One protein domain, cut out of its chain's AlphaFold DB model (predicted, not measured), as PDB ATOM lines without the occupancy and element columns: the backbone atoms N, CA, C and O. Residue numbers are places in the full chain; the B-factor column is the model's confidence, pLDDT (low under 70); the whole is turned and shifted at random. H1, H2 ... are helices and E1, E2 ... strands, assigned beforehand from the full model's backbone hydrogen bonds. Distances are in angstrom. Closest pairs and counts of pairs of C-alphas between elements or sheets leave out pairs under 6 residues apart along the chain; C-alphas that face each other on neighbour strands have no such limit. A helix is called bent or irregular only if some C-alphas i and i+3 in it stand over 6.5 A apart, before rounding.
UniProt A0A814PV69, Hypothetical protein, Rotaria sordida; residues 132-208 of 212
ATOM      1  N   SER A 132      55.449 -57.498 -99.803       84.38
ATOM      2  CA  SER A 132      56.511 -56.882 -99.003       84.38
ATOM      3  C   SER A 132      57.724 -57.791 -98.918       84.38
ATOM      4  O   SER A 132      57.611 -58.951 -98.529       84.38
ATOM      5  N   THR A 133      58.910 -57.234 -99.142       82.38
ATOM      6  CA  THR A 133      60.134 -57.890 -98.670       82.38
ATOM      7  C   THR A 133      60.145 -58.035 -97.157       82.38
ATOM      8  O   THR A 133      60.724 -58.997 -96.683       82.38
ATOM      9  N   THR A 134      59.463 -57.162 -96.404       81.38
ATOM     10  CA  THR A 134      59.384 -57.240 -94.936       81.38
ATOM     11  C   THR A 134      58.393 -58.275 -94.403       81.38
ATOM     12  O   THR A 134      58.253 -58.414 -93.191       81.38
ATOM     13  N   ASP A 135      57.673 -58.969 -95.282       75.50
ATOM     14  CA  ASP A 135      56.676 -59.947 -94.875       75.50
ATOM     15  C   ASP A 135      57.355 -61.249 -94.412       75.50
ATOM     16  O   ASP A 135      58.034 -61.936 -95.184       75.50
ATOM     17  N   ASN A 136      57.164 -61.574 -93.133       65.81
ATOM     18  CA  ASN A 136      57.801 -62.700 -92.456       65.81
ATOM     19  C   ASN A 136      56.994 -64.004 -92.547       65.81
ATOM     20  O   ASN A 136      57.439 -65.023 -92.018       65.81
ATOM     21  N   THR A 137      55.830 -64.021 -93.205       66.00
ATOM     22  CA  THR A 137      55.074 -65.266 -93.394       66.00
ATOM     23  C   THR A 137      55.835 -66.200 -94.342       66.00
ATOM     24  O   THR A 137      56.051 -65.873 -95.516       66.00
ATOM     25  N   VAL A 138      56.237 -67.364 -93.834       59.66
ATOM     26  CA  VAL A 138      57.068 -68.354 -94.546       59.66
ATOM     27  C   VAL A 138      56.268 -69.137 -95.601       59.66
ATOM     28  O   VAL A 138      56.828 -69.584 -96.600       59.66
ATOM     29  N   GLU A 139      54.951 -69.263 -95.420       55.09
ATOM     30  CA  GLU A 139      54.091 -70.199 -96.163       55.09
ATOM     31  C   GLU A 139      53.957 -69.896 -97.666       55.09
ATOM     32  O   GLU A 139      53.806 -70.810 -98.474       55.09
ATOM     33  N   TYR A 140      54.101 -68.637 -98.081       53.91
ATOM     34  CA  TYR A 140      53.793 -68.229 -99.460       53.91
ATOM     35  C   TYR A 140      54.950 -68.379-100.458       53.91
ATOM     36  O   TYR A 140      54.763 -68.244-101.670       53.91
ATOM     37  N   ILE A 141      56.161 -68.638 -99.966       53.72
ATOM     38  CA  ILE A 141      57.379 -68.697-100.784       53.72
ATOM     39  C   ILE A 141      57.558 -70.085-101.413       53.72
ATOM     40  O   ILE A 141      58.042 -70.199-102.536       53.72
ATOM     41  N   THR A 142      57.116 -71.141-100.726       52.78
ATOM     42  CA  THR A 142      57.218 -72.533-101.193       52.78
ATOM     43  C   THR A 142      56.015 -73.008-102.009       52.78
ATOM     44  O   THR A 142      56.101 -74.052-102.644       52.78
ATOM     45  N   GLN A 143      54.899 -72.271-102.004       60.81
ATOM     46  CA  GLN A 143      53.649 -72.661-102.678       60.81
ATOM     47  C   GLN A 143      53.441 -71.992-104.051       60.81
ATOM     48  O   GLN A 143      52.357 -72.075-104.617       60.81
ATOM     49  N   GLY A 144      54.442 -71.288-104.596       62.56
ATOM     50  CA  GLY A 144      54.303 -70.602-105.891       62.56
ATOM     51  C   GLY A 144      53.382 -69.377-105.873       62.56
ATOM     52  O   GLY A 144      53.064 -68.820-106.917       62.56
ATOM     53  N   THR A 145      52.964 -68.932-104.689       70.00
ATOM     54  CA  THR A 145      51.987 -67.850-104.526       70.00
ATOM     55  C   THR A 145      52.594 -66.452-104.553       70.00
ATOM     56  O   THR A 145      51.838 -65.495-104.596       70.00
ATOM     57  N   ARG A 146      53.930 -66.304-104.549       80.19
ATOM     58  CA  ARG A 146      54.621 -65.008-104.671       80.19
ATOM     59  C   ARG A 146      55.436 -64.954-105.950       80.19
ATOM     60  O   ARG A 146      56.327 -65.773-106.156       80.19
ATOM     61  N   LEU A 147      55.164 -63.952-106.773       85.44
ATOM     62  CA  LEU A 147      55.843 -63.746-108.047       85.44
ATOM     63  C   LEU A 147      56.826 -62.577-107.992       85.44
ATOM     64  O   LEU A 147      57.909 -62.634-108.572       85.44
ATOM     65  N   ASN A 148      56.455 -61.518-107.274       88.88
ATOM     66  CA  ASN A 148      57.236 -60.297-107.180       88.88
ATOM     67  C   ASN A 148      57.256 -59.761-105.742       88.88
ATOM     68  O   ASN A 148      56.217 -59.674-105.088       88.88
ATOM     69  N   LEU A 149      58.449 -59.387-105.276       87.06
ATOM     70  CA  LEU A 149      58.678 -58.733-103.996       87.06
ATOM     71  C   LEU A 149      59.049 -57.258-104.197       87.06
ATOM     72  O   LEU A 149      59.987 -56.908-104.926       87.06
ATOM     73  N   HIS A 150      58.371 -56.393-103.457       86.12
ATOM     74  CA  HIS A 150      58.611 -54.968-103.392       86.12
ATOM     75  C   HIS A 150      59.491 -54.606-102.185       86.12
ATOM     76  O   HIS A 150      59.247 -54.994-101.038       86.12
ATOM     77  N   CYS A 151      60.529 -53.812-102.440       85.81
ATOM     78  CA  CYS A 151      61.390 -53.234-101.406       85.81
ATOM     79  C   CYS A 151      60.904 -51.827-101.087       85.81
ATOM     80  O   CYS A 151      61.406 -50.845-101.651       85.81
ATOM     81  N   TRP A 152      59.884 -51.733-100.233       79.00
ATOM     82  CA  TRP A 152      59.445 -50.437 -99.727       79.00
ATOM     83  C   TRP A 152      60.539 -49.809 -98.862       79.00
ATOM     84  O   TRP A 152      61.547 -50.442 -98.547       79.00
ATOM     85  N   HIS A 153      60.381 -48.532 -98.530       77.31
ATOM     86  CA  HIS A 153      61.332 -47.854 -97.654       77.31
ATOM     87  C   HIS A 153      61.257 -48.505 -96.276       77.31
ATOM     88  O   HIS A 153      60.211 -48.486 -95.635       77.31
ATOM     89  N   THR A 154      62.349 -49.146 -95.884       73.50
ATOM     90  CA  THR A 154      62.463 -49.907 -94.650       73.50
ATOM     91  C   THR A 154      63.919 -49.906 -94.206       73.50
ATOM     92  O   THR A 154      64.835 -49.843 -95.034       73.50
ATOM     93  N   ASP A 155      64.109 -49.954 -92.899       67.00
ATOM     94  CA  ASP A 155      65.363 -50.200 -92.193       67.00
ATOM     95  C   ASP A 155      65.487 -51.668 -91.744       67.00
ATOM     96  O   ASP A 155      66.464 -52.056 -91.109       67.00
ATOM     97  N   GLN A 156      64.504 -52.508 -92.088       76.25
ATOM     98  CA  GLN A 156      64.546 -53.937 -91.798       76.25
ATOM     99  C   GLN A 156      65.638 -54.656 -92.607       76.25
ATOM    100  O   GLN A 156      66.277 -54.078 -93.486       76.25
ATOM    101  N   ARG A 157      65.837 -55.949 -92.308       78.75
ATOM    102  CA  ARG A 157      67.009 -56.770 -92.674       78.75
ATOM    103  C   ARG A 157      67.540 -56.552 -94.094       78.75
ATOM    104  O   ARG A 157      68.753 -56.552 -94.263       78.75
ATOM    105  N   PHE A 158      66.667 -56.374 -95.088       84.62
ATOM    106  CA  PHE A 158      67.064 -55.860 -96.399       84.62
ATOM    107  C   PHE A 158      66.530 -54.439 -96.628       84.62
ATOM    108  O   PHE A 158      65.322 -54.236 -96.760       84.62
ATOM    109  N   SER A 159      67.447 -53.482 -96.780       87.56
ATOM    110  CA  SER A 159      67.174 -52.105 -97.182       87.56
ATOM    111  C   SER A 159      67.888 -51.777 -98.489       87.56
ATOM    112  O   SER A 159      69.098 -51.963 -98.633       87.56
ATOM    113  N   LYS A 160      67.149 -51.227 -99.458       84.25
ATOM    114  CA  LYS A 160      67.726 -50.795-100.742       84.25
ATOM    115  C   LYS A 160      68.721 -49.637-100.589       84.25
ATOM    116  O   LYS A 160      69.597 -49.494-101.434       84.25
ATOM    117  N   PHE A 161      68.573 -48.826 -99.538       88.12
ATOM    118  CA  PHE A 161      69.483 -47.719 -99.241       88.12
ATOM    119  C   PHE A 161      70.800 -48.262 -98.681       88.12
ATOM    120  O   PHE A 161      71.831 -48.064 -99.310       88.12
ATOM    121  N   ALA A 162      70.746 -49.100 -97.641       89.31
ATOM    122  CA  ALA A 162      71.926 -49.787 -97.107       89.31
ATOM    123  C   ALA A 162      72.659 -50.632 -98.170       89.31
ATOM    124  O   ALA A 162      73.888 -50.666 -98.220       89.31
ATOM    125  N   PHE A 163      71.915 -51.285 -99.078       89.06
ATOM    126  CA  PHE A 163      72.516 -51.990-100.215       89.06
ATOM    127  C   PHE A 163      73.278 -51.038-101.145       89.06
ATOM    128  O   PHE A 163      74.421 -51.331-101.495       89.06
ATOM    129  N   LYS A 164      72.660 -49.910-101.522       87.50
ATOM    130  CA  LYS A 164      73.274 -48.875-102.366       87.50
ATOM    131  C   LYS A 164      74.524 -48.278-101.713       87.50
ATOM    132  O   LYS A 164      75.507 -48.049-102.410       87.50
ATOM    133  N   ASP A 165      74.492 -48.083-100.400       90.44
ATOM    134  CA  ASP A 165      75.582 -47.480 -99.627       90.44
ATOM    135  C   ASP A 165      76.695 -48.494 -99.282       90.44
ATOM    136  O   ASP A 165      77.698 -48.156 -98.659       90.44
ATOM    137  N   GLY A 166      76.564 -49.748 -99.736       88.94
ATOM    138  CA  GLY A 166      77.599 -50.774 -99.602       88.94
ATOM    139  C   GLY A 166      77.676 -51.425 -98.220       88.94
ATOM    140  O   GLY A 166      78.611 -52.186 -97.960       88.94
ATOM    141  N   GLU A 167      76.693 -51.204 -97.345       90.88
ATOM    142  CA  GLU A 167      76.705 -51.715 -95.967       90.88
ATOM    143  C   GLU A 167      76.762 -53.251 -95.903       90.88
ATOM    144  O   GLU A 167      77.337 -53.830 -94.983       90.88
ATOM    145  N   TYR A 168      76.259 -53.933 -96.936       89.00
ATOM    146  CA  TYR A 168      76.283 -55.395 -97.038       89.00
ATOM    147  C   TYR A 168      77.554 -55.968 -97.694       89.00
ATOM    148  O   TYR A 168      77.535 -57.092 -98.186       89.00
ATOM    149  N   ASN A 169      78.652 -55.214 -97.817       85.81
ATOM    150  CA  ASN A 169      79.876 -55.698 -98.489       85.81
ATOM    151  C   ASN A 169      80.633 -56.775 -97.701       85.81
ATOM    152  O   ASN A 169      81.389 -57.544 -98.284       85.81
ATOM    153  N   ARG A 170      80.434 -56.832 -96.381       87.19
ATOM    154  CA  ARG A 170      81.042 -57.842 -95.496       87.19
ATOM    155  C   ARG A 170      80.069 -58.958 -95.116       87.19
ATOM    156  O   ARG A 170      80.406 -59.827 -94.319       87.19
ATOM    157  N   THR A 171      78.852 -58.905 -95.644       87.88
ATOM    158  CA  THR A 171      77.800 -59.872 -95.356       87.88
ATOM    159  C   THR A 171      77.999 -61.115 -96.218       87.88
ATOM    160  O   THR A 171      78.104 -61.019 -97.437       87.88
ATOM    161  N   GLU A 172      78.030 -62.294 -95.597       86.06
ATOM    162  CA  GLU A 172      78.253 -63.555 -96.307       86.06
ATOM    163  C   GLU A 172      76.930 -64.255 -96.650       86.06
ATOM    164  O   GLU A 172      76.066 -64.430 -95.791       86.06
ATOM    165  N   LEU A 173      76.810 -64.756 -97.885       83.50
ATOM    166  CA  LEU A 173      75.605 -65.436 -98.385       83.50
ATOM    167  C   LEU A 173      75.158 -66.613 -97.496       83.50
ATOM    168  O   LEU A 173      73.962 -66.816 -97.281       83.50
ATOM    169  N   LYS A 174      76.120 -67.369 -96.943       85.56
ATOM    170  CA  LYS A 174      75.865 -68.556 -96.105       85.56
ATOM    171  C   LYS A 174      74.999 -68.264 -94.874       85.56
ATOM    172  O   LYS A 174      74.311 -69.167 -94.415       85.56
ATOM    173  N   GLN A 175      74.978 -67.019 -94.388       84.94
ATOM    174  CA  GLN A 175      74.167 -66.602 -93.237       84.94
ATOM    175  C   GLN A 175      72.655 -66.711 -93.502       84.94
ATOM    176  O   GLN A 175      71.871 -66.766 -92.560       84.94
ATOM    177  N   TYR A 176      72.239 -66.775 -94.773       84.44
ATOM    178  CA  TYR A 176      70.831 -66.782 -95.181       84.44
ATOM    179  C   TYR A 176      70.404 -68.079 -95.872       84.44
ATOM    180  O   TYR A 176      69.329 -68.122 -96.468       84.44
ATOM    181  N   LYS A 177      71.232 -69.130 -95.855       79.94
ATOM    182  CA  LYS A 177      70.977 -70.357 -96.626       79.94
ATOM    183  C   LYS A 177      69.676 -71.058 -96.210       79.94
ATOM    184  O   LYS A 177      68.891 -71.427 -97.079       79.94
ATOM    185  N   ASP A 178      69.430 -71.170 -94.908       83.44
ATOM    186  CA  ASP A 178      68.292 -71.926 -94.361       83.44
ATOM    187  C   ASP A 178      67.043 -71.059 -94.115       83.44
ATOM    188  O   ASP A 178      65.956 -71.573 -93.842       83.44
ATOM    189  N   ASP A 179      67.172 -69.737 -94.249       83.38
ATOM    190  CA  ASP A 179      66.079 -68.793 -94.043       83.38
ATOM    191  C   ASP A 179      65.218 -68.679 -95.314       83.38
ATOM    192  O   ASP A 179      65.677 -68.297 -96.397       83.38
ATOM    193  N   LYS A 180      63.942 -69.044 -95.174       79.62
ATOM    194  CA  LYS A 180      62.950 -69.045 -96.256       79.62
ATOM    195  C   LYS A 180      62.085 -67.782 -96.293       79.62
ATOM    196  O   LYS A 180      61.110 -67.759 -97.033       79.62
ATOM    197  N   SER A 181      62.395 -66.753 -95.509       81.12
ATOM    198  CA  SER A 181      61.659 -65.483 -95.510       81.12
ATOM    199  C   SER A 181      61.879 -64.671 -96.790       81.12
ATOM    200  O   SER A 181      62.881 -64.820 -97.498       81.12
ATOM    201  N   ALA A 182      60.959 -63.739 -97.061       82.38
ATOM    202  CA  ALA A 182      61.089 -62.792 -98.168       82.38
ATOM    203  C   ALA A 182      62.323 -61.889 -97.997       82.38
ATOM    204  O   ALA A 182      63.022 -61.609 -98.973       82.38
ATOM    205  N   GLN A 183      62.627 -61.491 -96.755       83.94
ATOM    206  CA  GLN A 183      63.806 -60.687 -96.416       83.94
ATOM    207  C   GLN A 183      65.106 -61.435 -96.725       83.94
ATOM    208  O   GLN A 183      66.018 -60.860 -97.317       83.94
ATOM    209  N   ALA A 184      65.194 -62.718 -96.357       85.56
ATOM    210  CA  ALA A 184      66.360 -63.540 -96.659       85.56
ATOM    211  C   ALA A 184      66.514 -63.790 -98.161       85.56
ATOM    212  O   ALA A 184      67.625 -63.696 -98.673       85.56
ATOM    213  N   TYR A 185      65.418 -64.038 -98.885       86.12
ATOM    214  CA  TYR A 185      65.463 -64.146-100.343       86.12
ATOM    215  C   TYR A 185      66.001 -62.862-100.993       86.12
ATOM    216  O   TYR A 185      66.946 -62.924-101.776       86.12
ATOM    217  N   ALA A 186      65.446 -61.702-100.626       87.88
ATOM    218  CA  ALA A 186      65.906 -60.399-101.103       87.88
ATOM    219  C   ALA A 186      67.400 -60.175-100.818       87.88
ATOM    220  O   ALA A 186      68.147 -59.767-101.706       87.88
ATOM    221  N   MET A 187      67.845 -60.504 -99.602       88.56
ATOM    222  CA  MET A 187      69.251 -60.408 -99.218       88.56
ATOM    223  C   MET A 187      70.143 -61.333-100.052       88.56
ATOM    224  O   MET A 187      71.150 -60.875-100.582       88.56
ATOM    225  N   ARG A 188      69.768 -62.609-100.223       88.25
ATOM    226  CA  ARG A 188      70.537 -63.563-101.040       88.25
ATOM    227  C   ARG A 188      70.699 -63.069-102.472       88.25
ATOM    228  O   ARG A 188      71.827 -62.970-102.935       88.25
ATOM    229  N   MET A 189      69.604 -62.668-103.119       87.69
ATOM    230  CA  MET A 189      69.637 -62.142-104.489       87.69
ATOM    231  C   MET A 189      70.525 -60.897-104.606       87.69
ATOM    232  O   MET A 189      71.278 -60.748-105.566       87.69
ATOM    233  N   ALA A 190      70.456 -59.994-103.624       88.94
ATOM    234  CA  ALA A 190      71.277 -58.792-103.607       88.94
ATOM    235  C   ALA A 190      72.769 -59.114-103.431       88.94
ATOM    236  O   ALA A 190      73.602 -58.548-104.135       88.94
ATOM    237  N   LEU A 191      73.122 -60.041-102.538       88.88
ATOM    238  CA  LEU A 191      74.504 -60.483-102.348       88.88
ATOM    239  C   LEU A 191      75.026 -61.215-103.588       88.88
ATOM    240  O   LEU A 191      76.094 -60.865-104.075       88.88
ATOM    241  N   GLU A 192      74.260 -62.156-104.143       86.12
ATOM    242  CA  GLU A 192      74.603 -62.874-105.378       86.12
ATOM    243  C   GLU A 192      74.858 -61.921-106.550       86.12
ATOM    244  O   GLU A 192      75.833 -62.105-107.277       86.12
ATOM    245  N   SER A 193      74.069 -60.848-106.689       83.94
ATOM    246  CA  SER A 193      74.284 -59.851-107.748       83.94
ATOM    247  C   SER A 193      75.629 -59.119-107.667       83.94
ATOM    248  O   SER A 193      76.058 -58.538-108.658       83.94
ATOM    249  N   LYS A 194      76.311 -59.150-106.512       78.19
ATOM    250  CA  LYS A 194      77.659 -58.578-106.357       78.19
ATOM    251  C   LYS A 194      78.760 -59.519-106.846       78.19
ATOM    252  O   LYS A 194      79.851 -59.048-107.145       78.19
ATOM    253  N   TYR A 195      78.497 -60.825-106.880       72.25
ATOM    254  CA  TYR A 195      79.485 -61.852-107.220       72.25
ATOM    255  C   TYR A 195      79.448 -62.272-108.689       72.25
ATOM    256  O   TYR A 195      80.258 -63.098-109.089       72.25
ATOM    257  N   MET A 196      78.518 -61.733-109.480       68.62
ATOM    258  CA  MET A 196      78.354 -62.089-110.883       68.62
ATOM    259  C   MET A 196      78.712 -60.885-111.753       68.62
ATOM    260  O   MET A 196      78.020 -59.867-111.754       68.62
ATOM    261  N   THR A 197      79.809 -60.990-112.494       70.62
ATOM    262  CA  THR A 197      80.140 -60.034-113.552       70.62
ATOM    263  C   THR A 197      79.085 -60.086-114.664       70.62
ATOM    264  O   THR A 197      78.357 -61.070-114.818       70.62
ATOM    265  N   LEU A 198      79.001 -59.032-115.483       65.81
ATOM    266  CA  LEU A 198      78.111 -59.015-116.654       65.81
ATOM    267  C   LEU A 198      78.386 -60.194-117.607       65.81
ATOM    268  O   LEU A 198      77.455 -60.738-118.200       65.81
ATOM    269  N   GLU A 199      79.646 -60.617-117.723       70.69
ATOM    270  CA  GLU A 199      80.054 -61.764-118.539       70.69
ATOM    271  C   GLU A 199      79.578 -63.097-117.948       70.69
ATOM    272  O   GLU A 199      79.023 -63.924-118.677       70.69
ATOM    273  N   GLU A 200      79.711 -63.288-116.633       69.62
ATOM    274  CA  GLU A 200      79.207 -64.479-115.936       69.62
ATOM    275  C   GLU A 200      77.678 -64.559-115.986       69.62
ATOM    276  O   GLU A 200      77.123 -65.629-116.241       69.62
ATOM    277  N   MET A 201      76.987 -63.423-115.845       65.06
ATOM    278  CA  MET A 201      75.529 -63.343-115.970       65.06
ATOM    279  C   MET A 201      75.064 -63.719-117.387       65.06
ATOM    280  O   MET A 201      74.125 -64.503-117.552       65.06
ATOM    281  N   ALA A 202      75.752 -63.225-118.422       64.62
ATOM    282  CA  ALA A 202      75.467 -63.576-119.813       64.62
ATOM    283  C   ALA A 202      75.772 -65.054-120.129       64.62
ATOM    284  O   ALA A 202      75.076 -65.675-120.934       64.62
ATOM    285  N   ALA A 203      76.801 -65.642-119.511       66.44
ATOM    286  CA  ALA A 203      77.118 -67.062-119.648       66.44
ATOM    287  C   ALA A 203      76.076 -67.961-118.963       66.44
ATOM    288  O   ALA A 203      75.656 -68.962-119.545       66.44
ATOM    289  N   TYR A 204      75.601 -67.576-117.776       62.66
ATOM    290  CA  TYR A 204      74.584 -68.322-117.036       62.66
ATOM    291  C   TYR A 204      73.252 -68.399-117.800       62.66
ATOM    292  O   TYR A 204      72.668 -69.476-117.915       62.66
ATOM    293  N   GLY A 205      72.817 -67.291-118.416       60.41
ATOM    294  CA  GLY A 205      71.604 -67.251-119.244       60.41
ATOM    295  C   GLY A 205      71.670 -68.100-120.521       60.41
ATOM    296  O   GLY A 205      70.636 -68.549-121.003       60.41
ATOM    297  N   ARG A 206      72.871 -68.365-121.057       57.41
ATOM    298  CA  ARG A 206      73.073 -69.247-122.224       57.41
ATOM    299  C   ARG A 206      73.080 -70.734-121.867       57.41
ATOM    300  O   ARG A 206      72.712 -71.549-122.704       57.41
ATOM    301  N   ASN A 207      73.485 -71.078-120.645       50.06
ATOM    302  CA  ASN A 207      73.574 -72.466-120.179       50.06
ATOM    303  C   ASN A 207      72.253 -73.008-119.613       50.06
ATOM    304  O   ASN A 207      72.129 -74.214-119.414       50.06
ATOM    305  N   GLN A 208      71.266 -72.145-119.366       49.72
ATOM    306  CA  GLN A 208      69.895 -72.562-119.085       49.72
ATOM    307  C   GLN A 208      69.092 -72.624-120.387       49.72
ATOM    308  O   GLN A 208      68.230 -71.788-120.651       49.72
TER     309      GLN A 208
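What this domain is: This is residues 132 to 208 of the 212 residues of the protein "Hypothetical protein" of Rotaria sordida (UniProt A0A814PV69). One long helix, H4, runs through the middle, with strand E1 and short helices H1, H2 and H3 around it, joined by loops; H5 turns away beyond its last end. The printed part has 77 residues, with one named strand and five named helices in the order E1, H1, H2, H3, H4, H5; of the 40 residues in named elements helices hold 37 and the strand 3, and the class is mostly helix. The whole is only just compact, close to loose: radius of gyration of the C-alphas 13.5 A, spans 35 by 31 by 22 A.

How they stand to each other: After residues 132 to 147, find E1, residues 148 to 150, which pairs with no named strand. H1, residues 160 to 164, is close but not clearly touching H4, residues 182 to 195: closest C-alphas Phe 163 and Ala 190, 7.7 A. So is H2, residues 167 to 170: Tyr 168 and Leu 191, 7.6 A. H3, residues 173 to 176, touches H4: Tyr 176 and Ala 184, 5.7 A. H5, residues 198 to 207, is apart from H4. H1 and H5 have every O i to N i+4 pair within hydrogen-bond range, H4 8 of 10; H2 and H3 are too short.

Where its parts are: Find C-alpha 148 at (57.236, -60.297, -107.180). H4 runs 20.5 A from (61.089, -62.792, -98.168); H5 runs 14.6 A to C-alpha 207 at (73.574, -72.466, -120.179). H2 is irregular, 7.5 A between C-alphas 167 and 170.

The domain as a whole: The C-alphas farthest apart, Asp 155 and Asn 207, are 36.7 A apart. The printed part has no cut and no long link. Confidence is under 70 at residues 136 to 144, 155, 196, 198 and 200 to 208.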